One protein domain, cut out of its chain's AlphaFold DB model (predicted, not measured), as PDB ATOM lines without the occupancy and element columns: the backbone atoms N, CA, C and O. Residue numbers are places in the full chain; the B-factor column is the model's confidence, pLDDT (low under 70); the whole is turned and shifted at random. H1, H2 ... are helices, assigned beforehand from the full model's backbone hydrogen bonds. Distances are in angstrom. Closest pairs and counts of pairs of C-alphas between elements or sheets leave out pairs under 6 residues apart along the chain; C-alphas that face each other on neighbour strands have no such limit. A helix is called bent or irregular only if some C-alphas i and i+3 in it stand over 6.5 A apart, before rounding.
ATOM      1  N   VAL A 298      35.436  -7.038  26.402       42.94
ATOM      2  CA  VAL A 298      35.818  -8.353  25.851       42.94
ATOM      3  C   VAL A 298      35.036  -9.531  26.482       42.94
ATOM      4  O   VAL A 298      34.428 -10.285  25.728       42.94
ATOM      5  N   PRO A 299      34.911  -9.687  27.819       38.41
ATOM      6  CA  PRO A 299      34.150 -10.803  28.396       38.41
ATOM      7  C   PRO A 299      32.621 -10.644  28.364       38.41
ATOM      8  O   PRO A 299      31.925 -11.645  28.489       38.41
ATOM      9  N   ARG A 300      32.069  -9.421  28.240       39.94
ATOM     10  CA  ARG A 300      30.603  -9.187  28.283       39.94
ATOM     11  C   ARG A 300      29.972  -8.807  26.943       39.94
ATOM     12  O   ARG A 300      28.820  -9.168  26.721       39.94
ATOM     13  N   CYS A 301      30.696  -8.152  26.033       45.47
ATOM     14  CA  CYS A 301      30.205  -7.984  24.664       45.47
ATOM     15  C   CYS A 301      30.254  -9.304  23.906       45.47
ATOM     16  O   CYS A 301      29.421  -9.479  23.039       45.47
ATOM     17  N   TYR A 302      31.143 -10.249  24.233       52.25
ATOM     18  CA  TYR A 302      31.191 -11.528  23.521       52.25
ATOM     19  C   TYR A 302      29.907 -12.360  23.707       52.25
ATOM     20  O   TYR A 302      29.300 -12.709  22.696       52.25
ATOM     21  N   PRO A 303      29.380 -12.577  24.933       52.53
ATOM     22  CA  PRO A 303      28.079 -13.218  25.117       52.53
ATOM     23  C   PRO A 303      26.921 -12.379  24.588       52.53
ATOM     24  O   PRO A 303      25.991 -12.952  24.051       52.53
ATOM     25  N   ALA A 304      26.957 -11.045  24.704       52.59
ATOM     26  CA  ALA A 304      25.876 -10.189  24.208       52.59
ATOM     27  C   ALA A 304      25.844 -10.101  22.671       52.59
ATOM     28  O   ALA A 304      24.765 -10.080  22.099       52.59
ATOM     29  N   LEU A 305      26.998 -10.102  21.997       59.56
ATOM     30  CA  LEU A 305      27.128 -10.153  20.536       59.56
ATOM     31  C   LEU A 305      26.830 -11.555  20.004       59.56
ATOM     32  O   LEU A 305      26.193 -11.669  18.965       59.56
ATOM     33  N   LEU A 306      27.231 -12.616  20.712       60.97
ATOM     34  CA  LEU A 306      26.836 -13.985  20.371       60.97
ATOM     35  C   LEU A 306      25.348 -14.224  20.622       60.97
ATOM     36  O   LEU A 306      24.692 -14.845  19.796       60.97
ATOM     37  N   ALA A 307      24.795 -13.706  21.719       61.75
ATOM     38  CA  ALA A 307      23.364 -13.753  22.004       61.75
ATOM     39  C   ALA A 307      22.575 -12.850  21.057       61.75
ATOM     40  O   ALA A 307      21.456 -13.197  20.718       61.75
ATOM     41  N   ALA A 308      23.145 -11.741  20.583       59.72
ATOM     42  CA  ALA A 308      22.580 -10.943  19.501       59.72
ATOM     43  C   ALA A 308      22.568 -11.752  18.199       59.72
ATOM     44  O   ALA A 308      21.507 -11.938  17.613       59.72
ATOM     45  N   ALA A 309      23.713 -12.319  17.800       62.06
ATOM     46  CA  ALA A 309      23.850 -13.157  16.609       62.06
ATOM     47  C   ALA A 309      22.917 -14.381  16.635       62.06
ATOM     48  O   ALA A 309      22.318 -14.715  15.616       62.06
ATOM     49  N   ALA A 310      22.744 -15.013  17.798       65.44
ATOM     50  CA  ALA A 310      21.825 -16.134  17.996       65.44
ATOM     51  C   ALA A 310      20.358 -15.690  18.173       65.44
ATOM     52  O   ALA A 310      19.435 -16.386  17.752       65.44
ATOM     53  N   GLY A 311      20.130 -14.532  18.795       57.44
ATOM     54  CA  GLY A 311      18.822 -13.970  19.146       57.44
ATOM     55  C   GLY A 311      18.081 -13.341  17.970       57.44
ATOM     56  O   GLY A 311      16.850 -13.303  17.983       57.44
ATOM     57  N   PHE A 312      18.803 -12.985  16.906       62.16
ATOM     58  CA  PHE A 312      18.257 -12.629  15.594       62.16
ATOM     59  C   PHE A 312      17.349 -13.727  14.984       62.16
ATOM     60  O   PHE A 312      16.777 -13.535  13.920       62.16
ATOM     61  N   HIS A 313      17.188 -14.906  15.590       62.09
ATOM     62  CA  HIS A 313      16.262 -15.924  15.083       62.09
ATOM     63  C   HIS A 313      14.838 -15.853  15.694       62.09
ATOM     64  O   HIS A 313      13.930 -16.501  15.172       62.09
ATOM     65  N   LYS A 314      14.601 -15.128  16.801       60.84
ATOM     66  CA  LYS A 314      13.333 -15.239  17.574       60.84
ATOM     67  C   LYS A 314      12.708 -13.919  18.050       60.84
ATOM     68  O   LYS A 314      11.748 -13.955  18.815       60.84
ATOM     69  N   SER A 315      13.237 -12.770  17.650       62.75
ATOM     70  CA  SER A 315      12.852 -11.471  18.207       62.75
ATOM     71  C   SER A 315      11.735 -10.792  17.399       62.75
ATOM     72  O   SER A 315      11.645 -10.946  16.187       62.75
ATOM     73  N   THR A 316      10.891 -10.000  18.066       75.62
ATOM     74  CA  THR A 316       9.952  -9.081  17.401       75.62
ATOM     75  C   THR A 316      10.703  -8.063  16.538       75.62
ATOM     76  O   THR A 316      11.822  -7.667  16.871       75.62
ATOM     77  N   THR A 317      10.085  -7.604  15.449       84.62
ATOM     78  CA  THR A 317      10.714  -6.727  14.443       84.62
ATOM     79  C   THR A 317      11.283  -5.424  15.023       84.62
ATOM     80  O   THR A 317      12.289  -4.922  14.527       84.62
ATOM     81  N   GLU A 318      10.704  -4.883  16.098       89.50
ATOM     82  CA  GLU A 318      11.173  -3.635  16.717       89.50
ATOM     83  C   GLU A 318      12.443  -3.813  17.567       89.50
ATOM     84  O   GLU A 318      13.373  -3.007  17.486       89.50
ATOM     85  N   SER A 319      12.532  -4.886  18.359       89.38
ATOM     86  CA  SER A 319      13.733  -5.193  19.146       89.38
ATOM     87  C   SER A 319      14.916  -5.588  18.258       89.38
ATOM     88  O   SER A 319      16.053  -5.248  18.590       89.38
ATOM     89  N   GLU A 320      14.663  -6.216  17.101       90.62
ATOM     90  CA  GLU A 320      15.704  -6.468  16.094       90.62
ATOM     91  C   GLU A 320      16.247  -5.163  15.506       90.62
ATOM     92  O   GLU A 320      17.465  -4.985  15.460       90.62
ATOM     93  N   LYS A 321      15.368  -4.210  15.159       91.88
ATOM     94  CA  LYS A 321      15.776  -2.879  14.678       91.88
ATOM     95  C   LYS A 321      16.605  -2.115  15.709       91.88
ATOM     96  O   LYS A 321      17.648  -1.567  15.359       91.88
ATOM     97  N   LYS A 322      16.195  -2.110  16.985       92.25
ATOM     98  CA  LYS A 322      16.955  -1.461  18.074       92.25
ATOM     99  C   LYS A 322      18.339  -2.092  18.258       92.25
ATOM    100  O   LYS A 322      19.320  -1.377  18.449       92.25
ATOM    101  N   LEU A 323      18.433  -3.418  18.163       92.50
ATOM    102  CA  LEU A 323      19.703  -4.140  18.243       92.50
ATOM    103  C   LEU A 323      20.604  -3.856  17.032       92.50
ATOM    104  O   LEU A 323      21.788  -3.579  17.212       92.50
ATOM    105  N   ALA A 324      20.048  -3.883  15.819       93.81
ATOM    106  CA  ALA A 324      20.752  -3.551  14.582       93.81
ATOM    107  C   ALA A 324      21.313  -2.121  14.625       93.81
ATOM    108  O   ALA A 324      22.496  -1.911  14.349       93.81
ATOM    109  N   LEU A 325      20.500  -1.159  15.070       94.31
ATOM    110  CA  LEU A 325      20.917   0.225  15.278       94.31
ATOM    111  C   LEU A 325      22.042   0.330  16.316       94.31
ATOM    112  O   LEU A 325      23.050   0.984  16.064       94.31
ATOM    113  N   ALA A 326      21.923  -0.356  17.456       93.69
ATOM    114  CA  ALA A 326      22.960  -0.350  18.488       93.69
ATOM    115  C   ALA A 326      24.293  -0.936  17.989       93.69
ATOM    116  O   ALA A 326      25.356  -0.429  18.348       93.69
ATOM    117  N   VAL A 327      24.251  -1.978  17.151       94.06
ATOM    118  CA  VAL A 327      25.440  -2.563  16.510       94.06
ATOM    119  C   VAL A 327      26.085  -1.568  15.544       94.06
ATOM    120  O   VAL A 327      27.299  -1.369  15.621       94.06
ATOM    121  N   LEU A 328      25.290  -0.908  14.694       94.44
ATOM    122  CA  LEU A 328      25.765   0.110  13.750       94.44
ATOM    123  C   LEU A 328      26.412   1.292  14.474       94.44
ATOM    124  O   LEU A 328      27.571   1.610  14.215       94.44
ATOM    125  N   VAL A 329      25.708   1.879  15.446       94.62
ATOM    126  CA  VAL A 329      26.217   2.990  16.263       94.62
ATOM    127  C   VAL A 329      27.492   2.579  16.995       94.62
ATOM    128  O   VAL A 329      28.452   3.341  17.029       94.62
ATOM    129  N   CYS A 330      27.554   1.361  17.539       94.81
ATOM    130  CA  CYS A 330      28.767   0.854  18.176       94.81
ATOM    131  C   CYS A 330      29.938   0.789  17.184       94.81
ATOM    132  O   CYS A 330      31.035   1.229  17.517       94.81
ATOM    133  N   GLY A 331      29.721   0.284  15.969       94.06
ATOM    134  CA  GLY A 331      30.743   0.241  14.924       94.06
ATOM    135  C   GLY A 331      31.258   1.625  14.523       94.06
ATOM    136  O   GLY A 331      32.468   1.857  14.542       94.06
ATOM    137  N   VAL A 332      30.344   2.568  14.280       95.31
ATOM    138  CA  VAL A 332      30.673   3.963  13.942       95.31
ATOM    139  C   VAL A 332      31.403   4.655  15.097       95.31
ATOM    140  O   VAL A 332      32.427   5.293  14.872       95.31
ATOM    141  N   GLN A 333      30.980   4.451  16.351       95.19
ATOM    142  CA  GLN A 333      31.670   4.984  17.536       95.19
ATOM    143  C   GLN A 333      33.132   4.524  17.627       95.19
ATOM    144  O   GLN A 333      33.988   5.306  18.034       95.19
ATOM    145  N   HIS A 334      33.441   3.277  17.259       93.94
ATOM    146  CA  HIS A 334      34.824   2.782  17.255       93.94
ATOM    147  C   HIS A 334      35.650   3.404  16.124       93.94
ATOM    148  O   HIS A 334      36.818   3.735  16.332       93.94
ATOM    149  N   LEU A 335      35.051   3.613  14.947       93.94
ATOM    150  CA  LEU A 335      35.718   4.311  13.850       93.94
ATOM    151  C   LEU A 335      36.018   5.773  14.219       93.94
ATOM    152  O   LEU A 335      37.155   6.221  14.068       93.94
ATOM    153  N   LEU A 336      35.035   6.477  14.787       94.88
ATOM    154  CA  LEU A 336      35.188   7.848  15.279       94.88
ATOM    155  C   LEU A 336      36.229   7.947  16.389       94.88
ATOM    156  O   LEU A 336      37.050   8.859  16.374       94.88
ATOM    157  N   ALA A 337      36.251   6.988  17.320       94.50
ATOM    158  CA  ALA A 337      37.266   6.925  18.369       94.50
ATOM    159  C   ALA A 337      38.688   6.830  17.795       94.50
ATOM    160  O   ALA A 337      39.608   7.478  18.296       94.50
ATOM    161  N   SER A 338      38.865   6.067  16.713       93.56
ATOM    162  CA  SER A 338      40.148   5.956  16.015       93.56
ATOM    163  C   SER A 338      40.554   7.263  15.316       93.56
ATOM    164  O   SER A 338      41.714   7.667  15.430       93.56
ATOM    165  N   ARG A 339      39.614   7.950  14.644       94.12
ATOM    166  CA  ARG A 339      39.859   9.215  13.914       94.12
ATOM    167  C   ARG A 339      40.128  10.393  14.852       94.12
ATOM    168  O   ARG A 339      41.219  10.962  14.835       94.12
ATOM    169  N   THR A 340      39.198  10.660  15.764       94.19
ATOM    170  CA  THR A 340      39.289  11.778  16.722       94.19
ATOM    171  C   THR A 340      40.279  11.546  17.859       94.19
ATOM    172  O   THR A 340      40.599  12.470  18.612       94.19
ATOM    173  N   ARG A 341      40.754  10.303  18.027       95.50
ATOM    174  CA  ARG A 341      41.494   9.842  19.211       95.50
ATOM    175  C   ARG A 341      40.725  10.094  20.510       95.50
ATOM    176  O   ARG A 341      41.342  10.369  21.538       95.50
ATOM    177  N   LEU A 342      39.396  10.018  20.492       95.81
ATOM    178  CA  LEU A 342      38.558  10.047  21.691       95.81
ATOM    179  C   LEU A 342      38.239   8.621  22.139       95.81
ATOM    180  O   LEU A 342      37.926   7.750  21.338       95.81
ATOM    181  N   ASP A 343      38.288   8.363  23.440       95.31
ATOM    182  CA  ASP A 343      37.875   7.072  23.986       95.31
ATOM    183  C   ASP A 343      36.374   6.835  23.754       95.31
ATOM    184  O   ASP A 343      35.558   7.723  24.008       95.31
ATOM    185  N   VAL A 344      35.989   5.621  23.344       94.38
ATOM    186  CA  VAL A 344      34.601   5.270  22.971       94.38
ATOM    187  C   VAL A 344      33.602   5.594  24.083       94.38
ATOM    188  O   VAL A 344      32.467   5.976  23.805       94.38
ATOM    189  N   LYS A 345      33.997   5.484  25.357       92.75
ATOM    190  CA  LYS A 345      33.118   5.855  26.480       92.75
ATOM    191  C   LYS A 345      32.920   7.352  26.599       92.75
ATOM    192  O   LYS A 345      31.818   7.775  26.919       92.75
ATOM    193  N   THR A 346      33.968   8.125  26.335       95.31
ATOM    194  CA  THR A 346      33.867   9.585  26.287       95.31
ATOM    195  C   THR A 346      32.954   9.987  25.139       95.31
ATOM    196  O   THR A 346      32.039  10.774  25.345       95.31
ATOM    197  N   LEU A 347      33.133   9.369  23.970       95.50
ATOM    198  CA  LEU A 347      32.278   9.607  22.813       95.50
ATOM    199  C   LEU A 347      30.815   9.278  23.151       95.50
ATOM    200  O   LEU A 347      29.957  10.144  23.064       95.50
ATOM    201  N   ARG A 348      30.545   8.083  23.686       95.06
ATOM    202  CA  ARG A 348      29.192   7.637  24.056       95.06
ATOM    203  C   ARG A 348      28.538   8.455  25.173       95.06
ATOM    204  O   ARG A 348      27.328   8.644  25.147       95.06
ATOM    205  N   GLY A 349      29.303   8.837  26.191       93.56
ATOM    206  CA  GLY A 349      28.783   9.494  27.390       93.56
ATOM    207  C   GLY A 349      28.662  11.009  27.264       93.56
ATOM    208  O   GLY A 349      27.870  11.605  27.986       93.56
ATOM    209  N   HIS A 350      29.442  11.627  26.372       94.88
ATOM    210  CA  HIS A 350      29.595  13.080  26.338       94.88
ATOM    211  C   HIS A 350      29.454  13.721  24.957       94.88
ATOM    212  O   HIS A 350      29.355  14.942  24.928       94.88
ATOM    213  N   VAL A 351      29.473  12.958  23.859       95.19
ATOM    214  CA  VAL A 351      29.469  13.508  22.490       95.19
ATOM    215  C   VAL A 351      28.325  12.919  21.664       95.19
ATOM    216  O   VAL A 351      27.369  13.615  21.349       95.19
ATOM    217  N   TRP A 352      28.383  11.620  21.371       95.31
ATOM    218  CA  TRP A 352      27.457  10.908  20.493       95.31
ATOM    219  C   TRP A 352      27.130   9.518  21.065       95.31
ATOM    220  O   TRP A 352      27.904   8.559  20.949       95.31
ATOM    221  N   GLY A 353      25.996   9.432  21.764       92.00
ATOM    222  CA  GLY A 353      25.498   8.250  22.465       92.00
ATOM    223  C   GLY A 353      24.673   7.307  21.584       92.00
ATOM    224  O   GLY A 353      24.658   7.407  20.364       92.00
ATOM    225  N   LEU A 354      23.960   6.358  22.208       88.62
ATOM    226  CA  LEU A 354      23.058   5.444  21.477       88.62
ATOM    227  C   LEU A 354      21.837   6.159  20.874       88.62
ATOM    228  O   LEU A 354      21.258   5.657  19.917       88.62
ATOM    229  N   GLY A 355      21.449   7.303  21.443       86.62
ATOM    230  CA  GLY A 355      20.345   8.138  20.968       86.62
ATOM    231  C   GLY A 355      20.777   9.321  20.101       86.62
ATOM    232  O   GLY A 355      19.953  10.200  19.891       86.62
ATOM    233  N   GLY A 356      22.037   9.365  19.648       91.75
ATOM    234  CA  GLY A 356      22.610  10.493  18.907       91.75
ATOM    235  C   GLY A 356      23.376  11.484  19.784       91.75
ATOM    236  O   GLY A 356      23.982  11.099  20.788       91.75
ATOM    237  N   TRP A 357      23.384  12.755  19.378       92.50
ATOM    238  CA  TRP A 357      24.130  13.834  20.033       92.50
ATOM    239  C   TRP A 357      23.739  14.024  21.504       92.50
ATOM    240  O   TRP A 357      22.564  14.146  21.849       92.50
ATOM    241  N   VAL A 358      24.741  14.078  22.383       91.25
ATOM    242  CA  VAL A 358      24.554  14.343  23.814       91.25
ATOM    243  C   VAL A 358      24.553  15.856  24.035       91.25
ATOM    244  O   VAL A 358      25.606  16.483  24.155       91.25
ATOM    245  N   GLN A 359      23.362  16.454  24.093       90.69
ATOM    246  CA  GLN A 359      23.215  17.895  24.312       90.69
ATOM    247  C   GLN A 359      23.615  18.309  25.734       90.69
ATOM    248  O   GLN A 359      23.389  17.582  26.701       90.69
ATOM    249  N   GLY A 360      24.209  19.499  25.863       86.69
ATOM    250  CA  GLY A 360      24.512  20.101  27.166       86.69
ATOM    251  C   GLY A 360      25.602  19.383  27.967       86.69
ATOM    252  O   GLY A 360      25.695  19.565  29.180       86.69
ATOM    253  N   SER A 361      26.439  18.565  27.323       91.62
ATOM    254  CA  SER A 361      27.533  17.871  28.003       91.62
ATOM    255  C   SER A 361      28.516  18.867  28.626       91.62
ATOM    256  O   SER A 361      29.312  19.512  27.937       91.62
ATOM    257  N   LEU A 362      28.508  18.953  29.959       88.38
ATOM    258  CA  LEU A 362      29.393  19.837  30.722       88.38
ATOM    259  C   LEU A 362      30.875  19.578  30.410       88.38
ATOM    260  O   LEU A 362      31.681  20.507  30.385       88.38
ATOM    261  N   ALA A 363      31.236  18.320  30.136       90.56
ATOM    262  CA  ALA A 363      32.597  17.943  29.769       90.56
ATOM    263  C   ALA A 363      33.052  18.632  28.473       90.56
ATOM    264  O   ALA A 363      34.182  19.118  28.411       90.56
ATOM    265  N   VAL A 364      32.174  18.701  27.465       94.00
ATOM    266  CA  VAL A 364      32.442  19.382  26.189       94.00
ATOM    267  C   VAL A 364      32.486  20.891  26.418       94.00
ATOM    268  O   VAL A 364      33.473  21.527  26.064       94.00
ATOM    269  N   ALA A 365      31.495  21.445  27.122       92.38
ATOM    270  CA  ALA A 365      31.405  22.883  27.384       92.38
ATOM    271  C   ALA A 365      32.606  23.446  28.172       92.38
ATOM    272  O   ALA A 365      33.023  24.583  27.958       92.38
ATOM    273  N   LYS A 366      33.173  22.672  29.106       91.62
ATOM    274  CA  LYS A 366      34.284  23.124  29.964       91.62
ATOM    275  C   LYS A 366      35.670  22.820  29.394       91.62
ATOM    276  O   LYS A 366      36.633  23.486  29.778       91.62
ATOM    277  N   SER A 367      35.810  21.832  28.512       94.19
ATOM    278  CA  SER A 367      37.106  21.428  27.960       94.19
ATOM    279  C   SER A 367      37.286  21.956  26.542       94.19
ATOM    280  O   SER A 367      36.741  21.391  25.603       94.19
ATOM    281  N   LYS A 368      38.136  22.979  26.363       95.31
ATOM    282  CA  LYS A 368      38.457  23.535  25.033       95.31
ATOM    283  C   LYS A 368      38.957  22.476  24.045       95.31
ATOM    284  O   LYS A 368      38.608  22.520  22.876       95.31
ATOM    285  N   VAL A 369      39.757  21.521  24.531       95.38
ATOM    286  CA  VAL A 369      40.298  20.426  23.710       95.38
ATOM    287  C   VAL A 369      39.200  19.450  23.298       95.38
ATOM    288  O   VAL A 369      39.237  18.928  22.194       95.38
ATOM    289  N   LEU A 370      38.233  19.174  24.179       95.25
ATOM    290  CA  LEU A 370      37.121  18.300  23.817       95.25
ATOM    291  C   LEU A 370      36.158  19.028  22.877       95.25
ATOM    292  O   LEU A 370      35.766  18.444  21.881       95.25
ATOM    293  N   ALA A 371      35.848  20.297  23.150       95.31
ATOM    294  CA  ALA A 371      35.020  21.137  22.290       95.31
ATOM    295  C   ALA A 371      35.566  21.221  20.861       95.31
ATOM    296  O   ALA A 371      34.814  20.976  19.929       95.31
ATOM    297  N   SER A 372      36.872  21.468  20.683       94.94
ATOM    298  CA  SER A 372      37.461  21.510  19.337       94.94
ATOM    299  C   SER A 372      37.327  20.169  18.614       94.94
ATOM    300  O   SER A 372      36.973  20.136  17.449       94.94
ATOM    301  N   ARG A 373      37.536  19.046  19.316       94.69
ATOM    302  CA  ARG A 373      37.381  17.699  18.736       94.69
ATOM    303  C   ARG A 373      35.936  17.340  18.410       94.69
ATOM    304  O   ARG A 373      35.710  16.527  17.526       94.69
ATOM    305  N   VAL A 374      34.982  17.873  19.170       94.81
ATOM    306  CA  VAL A 374      33.553  17.698  18.902       94.81
ATOM    307  C   VAL A 374      33.149  18.515  17.684       94.81
ATOM    308  O   VAL A 374      32.455  17.977  16.837       94.81
ATOM    309  N   GLN A 375      33.648  19.745  17.560       93.62
ATOM    310  CA  GLN A 375      33.426  20.580  16.383       93.62
ATOM    311  C   GLN A 375      33.987  19.922  15.111       93.62
ATOM    312  O   GLN A 375      33.247  19.751  14.150       93.62
ATOM    313  N   ASP A 376      35.233  19.424  15.151       91.75
ATOM    314  CA  ASP A 376      35.822  18.645  14.046       91.75
ATOM    315  C   ASP A 376      34.937  17.428  13.661       91.75
ATOM    316  O   ASP A 376      34.867  17.025  12.498       91.75
ATOM    317  N   LEU A 377      34.252  16.825  14.645       93.56
ATOM    318  CA  LEU A 377      33.377  15.666  14.450       93.56
ATOM    319  C   LEU A 377      31.987  16.038  13.907       93.56
ATOM    320  O   LEU A 377      31.431  15.256  13.134       93.56
ATOM    321  N   GLU A 378      31.438  17.188  14.309       91.00
ATOM    322  CA  GLU A 378      30.168  17.747  13.819       91.00
ATOM    323  C   GLU A 378      30.259  18.131  12.339       91.00
ATOM    324  O   GLU A 378      29.366  17.771  11.570       91.00
ATOM    325  N   ASP A 379      31.341  18.812  11.952       85.94
ATOM    326  CA  ASP A 379      31.449  19.448  10.638       85.94
ATOM    327  C   ASP A 379      31.638  18.425   9.497       85.94
ATOM    328  O   ASP A 379      30.971  18.530   8.470       85.94
ATOM    329  N   GLU A 380      32.491  17.402   9.664       82.44
ATOM    330  CA  GLU A 380      32.835  16.486   8.555       82.44
ATOM    331  C   GLU A 380      32.961  15.004   8.962       82.44
ATOM    332  O   GLU A 380      32.534  14.109   8.222       82.44
ATOM    333  N   GLU A 381      33.517  14.686  10.140       89.00
ATOM    334  CA  GLU A 381      33.911  13.296  10.411       89.00
ATOM    335  C   GLU A 381      32.738  12.345  10.690       89.00
ATOM    336  O   GLU A 381      32.861  11.156  10.384       89.00
ATOM    337  N   LEU A 382      31.620  12.810  11.267       94.19
ATOM    338  CA  LEU A 382      30.503  11.927  11.631       94.19
ATOM    339  C   LEU A 382      29.822  11.314  10.403       94.19
ATOM    340  O   LEU A 382      29.656  10.092  10.339       94.19
ATOM    341  N   HIS A 383      29.452  12.153   9.435       91.81
ATOM    342  CA  HIS A 383      28.788  11.731   8.202       91.81
ATOM    343  C   HIS A 383      29.698  10.803   7.398       91.81
ATOM    344  O   HIS A 383      29.295   9.689   7.048       91.81
ATOM    345  N   GLN A 384      30.965  11.197   7.236       91.69
ATOM    346  CA  GLN A 384      31.953  10.396   6.527       91.69
ATOM    347  C   GLN A 384      32.242   9.072   7.244       91.69
ATOM    348  O   GLN A 384      32.336   8.036   6.600       91.69
ATOM    349  N   ALA A 385      32.362   9.050   8.577       93.38
ATOM    350  CA  ALA A 385      32.587   7.806   9.317       93.38
ATOM    351  C   ALA A 385      31.379   6.865   9.246       93.38
ATOM    352  O   ALA A 385      31.557   5.648   9.152       93.38
ATOM    353  N   PHE A 386      30.156   7.401   9.284       94.38
ATOM    354  CA  PHE A 386      28.956   6.591   9.100       94.38
ATOM    355  C   PHE A 386      28.935   5.975   7.700       94.38
ATOM    356  O   PHE A 386      28.799   4.757   7.577       94.38
ATOM    357  N   TYR A 387      29.141   6.794   6.666       92.19
ATOM    358  CA  TYR A 387      29.236   6.343   5.281       92.19
ATOM    359  C   TYR A 387      30.353   5.299   5.123       92.19
ATOM    360  O   TYR A 387      30.088   4.151   4.782       92.19
ATOM    361  N   ASP A 388      31.587   5.603   5.518       91.06
ATOM    362  CA  ASP A 388      32.729   4.692   5.376       91.06
ATOM    363  C   ASP A 388      32.519   3.337   6.063       91.06
ATOM    364  O   ASP A 388      32.923   2.282   5.562       91.06
ATOM    365  N   PHE A 389      31.884   3.350   7.237       92.75
ATOM    366  CA  PHE A 389      31.613   2.131   7.982       92.75
ATOM    367  C   PHE A 389      30.491   1.304   7.340       92.75
ATOM    368  O   PHE A 389      30.593   0.073   7.254       92.75
ATOM    369  N   VAL A 390      29.421   1.958   6.885       91.62
ATOM    370  CA  VAL A 390      28.199   1.303   6.405       91.62
ATOM    371  C   VAL A 390      28.259   0.987   4.910       91.62
ATOM    372  O   VAL A 390      27.961  -0.147   4.535       91.62
ATOM    373  N   THR A 391      28.684   1.922   4.063       85.31
ATOM    374  CA  THR A 391      28.617   1.838   2.595       85.31
ATOM    375  C   THR A 391      29.970   1.540   1.942       85.31
ATOM    376  O   THR A 391      30.016   0.654   1.088       85.31
ATOM    377  N   ALA A 392      31.077   2.171   2.361       73.38
ATOM    378  CA  ALA A 392      32.350   2.114   1.616       73.38
ATOM    379  C   ALA A 392      33.006   0.723   1.558       73.38
ATOM    380  O   ALA A 392      33.784   0.433   0.658       73.38
ATOM    381  N   GLY A 393      32.662  -0.191   2.470       64.56
ATOM    382  CA  GLY A 393      33.091  -1.589   2.352       64.56
ATOM    383  C   GLY A 393      32.354  -2.379   1.261       64.56
ATOM    384  O   GLY A 393      32.821  -3.443   0.871       64.56
ATOM    385  N   GLY A 394      31.187  -1.911   0.810       58.44
ATOM    386  CA  GLY A 394      30.232  -2.664  -0.005       58.44
ATOM    387  C   GLY A 394      30.114  -2.229  -1.464       58.44
ATOM    388  O   GLY A 394      29.218  -2.731  -2.143       58.44
ATOM    389  N   THR A 395      30.966  -1.324  -1.963       64.62
ATOM    390  CA  THR A 395      30.970  -0.978  -3.393       64.62
ATOM    391  C   THR A 395      31.131  -2.259  -4.212       64.62
ATOM    392  O   THR A 395      32.044  -3.051  -3.966       64.62
ATOM    393  N   SER A 396      30.206  -2.508  -5.144       57.53
ATOM    394  CA  SER A 396      29.904  -3.853  -5.663       57.53
ATOM    395  C   SER A 396      31.044  -4.554  -6.415       57.53
ATOM    396  O   SER A 396      30.883  -5.709  -6.803       57.53
ATOM    397  N   ALA A 397      32.176  -3.883  -6.635       77.38
ATOM    398  CA  ALA A 397      33.324  -4.422  -7.351       77.38
ATOM    399  C   ALA A 397      34.136  -5.450  -6.536       77.38
ATOM    400  O   ALA A 397      34.663  -6.390  -7.125       77.38
ATOM    401  N   GLU A 398      34.216  -5.326  -5.203       83.75
ATOM    402  CA  GLU A 398      35.161  -6.120  -4.380       83.75
ATOM    403  C   GLU A 398      34.494  -7.213  -3.513       83.75
ATOM    404  O   GLU A 398      35.163  -8.038  -2.885       83.75
ATOM    405  N   GLY A 399      33.159  -7.292  -3.533       87.88
ATOM    406  CA  GLY A 399      32.375  -8.349  -2.887       87.88
ATOM    407  C   GLY A 399      32.255  -8.251  -1.349       87.88
ATOM    408  O   GLY A 399      32.979  -7.516  -0.678       87.88
ATOM    409  N   PRO A 400      31.339  -9.027  -0.735       87.62
ATOM    410  CA  PRO A 400      31.006  -8.928   0.696       87.62
ATOM    411  C   PRO A 400      32.145  -9.354   1.638       87.62
ATOM    412  O   PRO A 400      32.180  -8.952   2.804       87.62
ATOM    413  N   MET A 401      33.086 -10.168   1.147       90.25
ATOM    414  CA  MET A 401      34.254 -10.595   1.918       90.25
ATOM    415  C   MET A 401      35.200  -9.422   2.191       90.25
ATOM    416  O   MET A 401      35.694  -9.293   3.312       90.25
ATOM    417  N   TRP A 402      35.414  -8.542   1.210       89.88
ATOM    418  CA  TRP A 402      36.265  -7.370   1.388       89.88
ATOM    419  C   TRP A 402      35.652  -6.372   2.373       89.88
ATOM    420  O   TRP A 402      36.321  -5.962   3.319       89.88
ATOM    421  N   ALA A 403      34.343  -6.118   2.264       87.88
ATOM    422  CA  ALA A 403      33.575  -5.332   3.233       87.88
ATOM    423  C   ALA A 403      33.786  -5.810   4.680       87.88
ATOM    424  O   ALA A 403      33.980  -5.019   5.607       87.88
ATOM    425  N   PHE A 404      33.738  -7.130   4.883       91.06
ATOM    426  CA  PHE A 404      33.962  -7.751   6.184       91.06
ATOM    427  C   PHE A 404      35.401  -7.564   6.677       91.06
ATOM    428  O   PHE A 404      35.595  -7.193   7.838       91.06
ATOM    429  N   LEU A 405      36.403  -7.799   5.823       90.69
ATOM    430  CA  LEU A 405      37.816  -7.644   6.178       90.69
ATOM    431  C   LEU A 405      38.165  -6.185   6.489       90.69
ATOM    432  O   LEU A 405      38.829  -5.928   7.493       90.69
ATOM    433  N   TRP A 406      37.657  -5.240   5.698       90.69
ATOM    434  CA  TRP A 406      37.834  -3.803   5.904       90.69
ATOM    435  C   TRP A 406      37.229  -3.333   7.232       90.69
ATOM    436  O   TRP A 406      37.935  -2.766   8.069       90.69
ATOM    437  N   ARG A 407      35.953  -3.656   7.498       91.00
ATOM    438  CA  ARG A 407      35.302  -3.333   8.783       91.00
ATOM    439  C   ARG A 407      36.026  -3.988   9.956       91.00
ATOM    440  O   ARG A 407      36.254  -3.338  10.973       91.00
ATOM    441  N   SER A 408      36.434  -5.249   9.812       91.00
ATOM    442  CA  SER A 408      37.202  -5.955  10.844       91.00
ATOM    443  C   SER A 408      38.552  -5.287  11.103       91.00
ATOM    444  O   SER A 408      38.963  -5.174  12.253       91.00
ATOM    445  N   TRP A 409      39.243  -4.813  10.065       92.50
ATOM    446  CA  TRP A 409      40.511  -4.100  10.201       92.50
ATOM    447  C   TRP A 409      40.344  -2.766  10.938       92.50
ATOM    448  O   TRP A 409      41.040  -2.525  11.927       92.50
ATOM    449  N   LEU A 410      39.382  -1.939  10.514       89.06
ATOM    450  CA  LEU A 410      39.084  -0.650  11.144       89.06
ATOM    451  C   LEU A 410      38.712  -0.815  12.620       89.06
ATOM    452  O   LEU A 410      39.270  -0.158  13.500       89.06
ATOM    453  N   VAL A 411      37.811  -1.753  12.905       89.56
ATOM    454  CA  VAL A 411      37.348  -2.028  14.265       89.56
ATOM    455  C   VAL A 411      38.471  -2.636  15.117       89.56
ATOM    456  O   VAL A 411      38.605  -2.296  16.291       89.56
ATOM    457  N   LYS A 412      39.345  -3.472  14.542       91.56
ATOM    458  CA  LYS A 412      40.533  -4.002  15.233       91.56
ATOM    459  C   LYS A 412      41.506  -2.891  15.617       91.56
ATOM    460  O   LYS A 412      42.063  -2.949  16.713       91.56
ATOM    461  N   ALA A 413      41.718  -1.903  14.746       89.56
ATOM    462  CA  ALA A 413      42.564  -0.754  15.057       89.56
ATOM    463  C   ALA A 413      42.014   0.025  16.263       89.56
ATOM    464  O   ALA A 413      42.774   0.342  17.176       89.56
ATOM    465  N   ALA A 414      40.692   0.221  16.316       88.38
ATOM    466  CA  ALA A 414      40.013   0.890  17.424       88.38
ATOM    467  C   ALA A 414      40.008   0.078  18.737       88.38
ATOM    468  O   ALA A 414      40.135   0.650  19.815       88.38
ATOM    469  N   PHE A 415      39.894  -1.254  18.668       89.12
ATOM    470  CA  PHE A 415      39.965  -2.140  19.843       89.12
ATOM    471  C   PHE A 415      41.391  -2.447  20.307       89.12
ATOM    472  O   PHE A 415      41.566  -3.190  21.278       89.12
ATOM    473  N   ASN A 416      42.422  -1.943  19.623       93.50
ATOM    474  CA  ASN A 416      43.790  -2.222  20.021       93.50
ATOM    475  C   ASN A 416      44.075  -1.542  21.374       93.50
ATOM    476  O   ASN A 416      44.094  -0.311  21.445       93.50
ATOM    477  N   PRO A 417      44.360  -2.310  22.442       93.75
ATOM    478  CA  PRO A 417      44.536  -1.743  23.775       93.75
ATOM    479  C   PRO A 417      45.731  -0.788  23.860       93.75
ATOM    480  O   PRO A 417      45.747   0.076  24.731       93.75
ATOM    481  N   LEU A 418      46.726  -0.916  22.972       95.06
ATOM    482  CA  LEU A 418      47.856   0.013  22.896       95.06
ATOM    483  C   LEU A 418      47.461   1.337  22.239       95.06
ATOM    484  O   LEU A 418      47.891   2.392  22.701       95.06
ATOM    485  N   ALA A 419      46.622   1.291  21.199       93.94
ATOM    486  CA  ALA A 419      46.083   2.496  20.575       93.94
ATOM    487  C   ALA A 419      45.178   3.248  21.560       93.94
ATOM    488  O   ALA A 419      45.310   4.465  21.701       93.94
ATOM    489  N   GLU A 420      44.366   2.519  22.334       93.25
ATOM    490  CA  GLU A 420      43.483   3.091  23.354       93.25
ATOM    491  C   GLU A 420      44.251   3.941  24.380       93.25
ATOM    492  O   GLU A 420      43.752   4.984  24.801       93.25
ATOM    493  N   LEU A 421      45.495   3.581  24.737       95.25
ATOM    494  CA  LEU A 421      46.319   4.379  25.661       95.25
ATOM    495  C   LEU A 421      46.558   5.810  25.168       95.25
ATOM    496  O   LEU A 421      46.702   6.712  25.999       95.25
ATOM    497  N   SER A 422      46.573   6.010  23.848       95.69
ATOM    498  CA  SER A 422      46.749   7.317  23.210       95.69
ATOM    499  C   SER A 422      45.455   8.129  23.102       95.69
ATOM    500  O   SER A 422      45.519   9.334  22.869       95.69
ATOM    501  N   TYR A 423      44.291   7.500  23.288       95.75
ATOM    502  CA  TYR A 423      43.001   8.175  23.151       95.75
ATOM    503  C   TYR A 423      42.701   9.046  24.368       95.75
ATOM    504  O   TYR A 423      42.981   8.663  25.503       95.75
ATOM    505  N   LEU A 424      42.103  10.212  24.168       96.00
ATOM    506  CA  LEU A 424      41.643  11.074  25.244       96.00
ATOM    507  C   LEU A 424      40.403  10.443  25.890       96.00
ATOM    508  O   LEU A 424      39.351  10.332  25.266       96.00
ATOM    509  N   SER A 425      40.532  10.037  27.153       95.25
ATOM    510  CA  SER A 425      39.407   9.569  27.962       95.25
ATOM    511  C   SER A 425      39.168  10.520  29.120       95.25
ATOM    512  O   SER A 425      40.083  10.858  29.876       95.25
ATOM    513  N   VAL A 426      37.915  10.929  29.264       94.00
ATOM    514  CA  VAL A 426      37.454  11.822  30.324       94.00
ATOM    515  C   VAL A 426      37.220  11.009  31.612       94.00
ATOM    516  O   VAL A 426      37.522  11.472  32.708       94.00
ATOM    517  N   HIS A 427      36.835   9.732  31.501       93.50
ATOM    518  CA  HIS A 427      36.526   8.865  32.651       93.50
ATOM    519  C   HIS A 427      37.740   8.230  33.340       93.50
ATOM    520  O   HIS A 427      37.710   8.005  34.554       93.50
TER     521      HIS A 427
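What this domain is: This is residues 298 to 427 of the 857 residues of the protein "Hypothetical protein" of Polarella glacialis (UniProt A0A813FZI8). What would one see first? The long helix H2 runs through the middle; the arm H5b crosses its later part, residues 328 to 336, the helix H6 meets it in a corner near the last residues of both, and short H3 packs about perpendicular to it. H1 folds back loosely beside the first part of H2, with residues 299 to 304 sticking out, and at the other end the arm H5a leads away to H4. What is the make-up? The 130 printed residues hold seven named helices, H1 to H7 in order, and no named strand; the class is all helix. The whole is compact and rounded, with a radius of gyration of the C-alphas of 15.7 A and spans of 45 by 34 by 28 A.

How they stand to each other: What does H1 meet? H1, residues 298 to 311, is close to but not clearly touching H2, residues 317 to 340: the closest C-alphas, of Ala 308 and Leu 323, are 7.5 A apart. They run opposite ways at a steep tilt of 35.4 degrees, only just past shallow. What touches the hub, H2? Residues 333 to 337 touch H3, residues 344 to 350, about perpendicular at 78 degrees, closest at C-alphas Ala 337 and Val 344, 5.6 A. H5, residues 368 to 390, was assigned as one helix by its hydrogen bonds but is bent, with C-alphas 379 and 382 7.6 A apart; its arm H5b, residues 382 to 390, touches H2 at a steep tilt of 63 degrees, closest at C-alphas Val 332 and Phe 386, 5.8 A. H6, residues 399 to 414, touches H2 at a steep tilt of 58 degrees, closest at C-alphas Ser 338 and Ala 414, 5.3 A, and helix packing over these three pairs is mostly crossed, with no shallow tilt. Where are the others? H4, residues 362 to 366, touches the arm H5a, residues 368 to 379, only at the corner, closest at C-alphas Val 364 and Ala 371, 5.0 A. H7, residues 417 to 420, touches no helix. What do the backbones show? Every O i to N i+4 pair is within hydrogen-bond range in H2, H3, H4, H5a and H5b, against 8 of 10 in H1 and 11 of 12 in H6; H7 is too short for one.

Where its parts are: Where do the helices begin and end? C-alpha 298 of H1 is at (35.818, -8.353, 25.851), and C-alpha 420 of H7 at (43.483, 3.091, 23.354). How long are they? H1 measures 19.1 A, H2 34.1 A, H5a 16.5 A, H5b 12.1 A and H6 23.6 A from first to last C-alpha.

The domain as a whole: How large is it? The C-alphas farthest apart, of Lys 314 and Lys 368, are 46.8 A apart. Is it unbroken? The printed part has no cut, and the link from H3 to H4 is long, 11 residues. Where is confidence low? Residues 298 to 315 and 393 to 396 are under 70 in pLDDT.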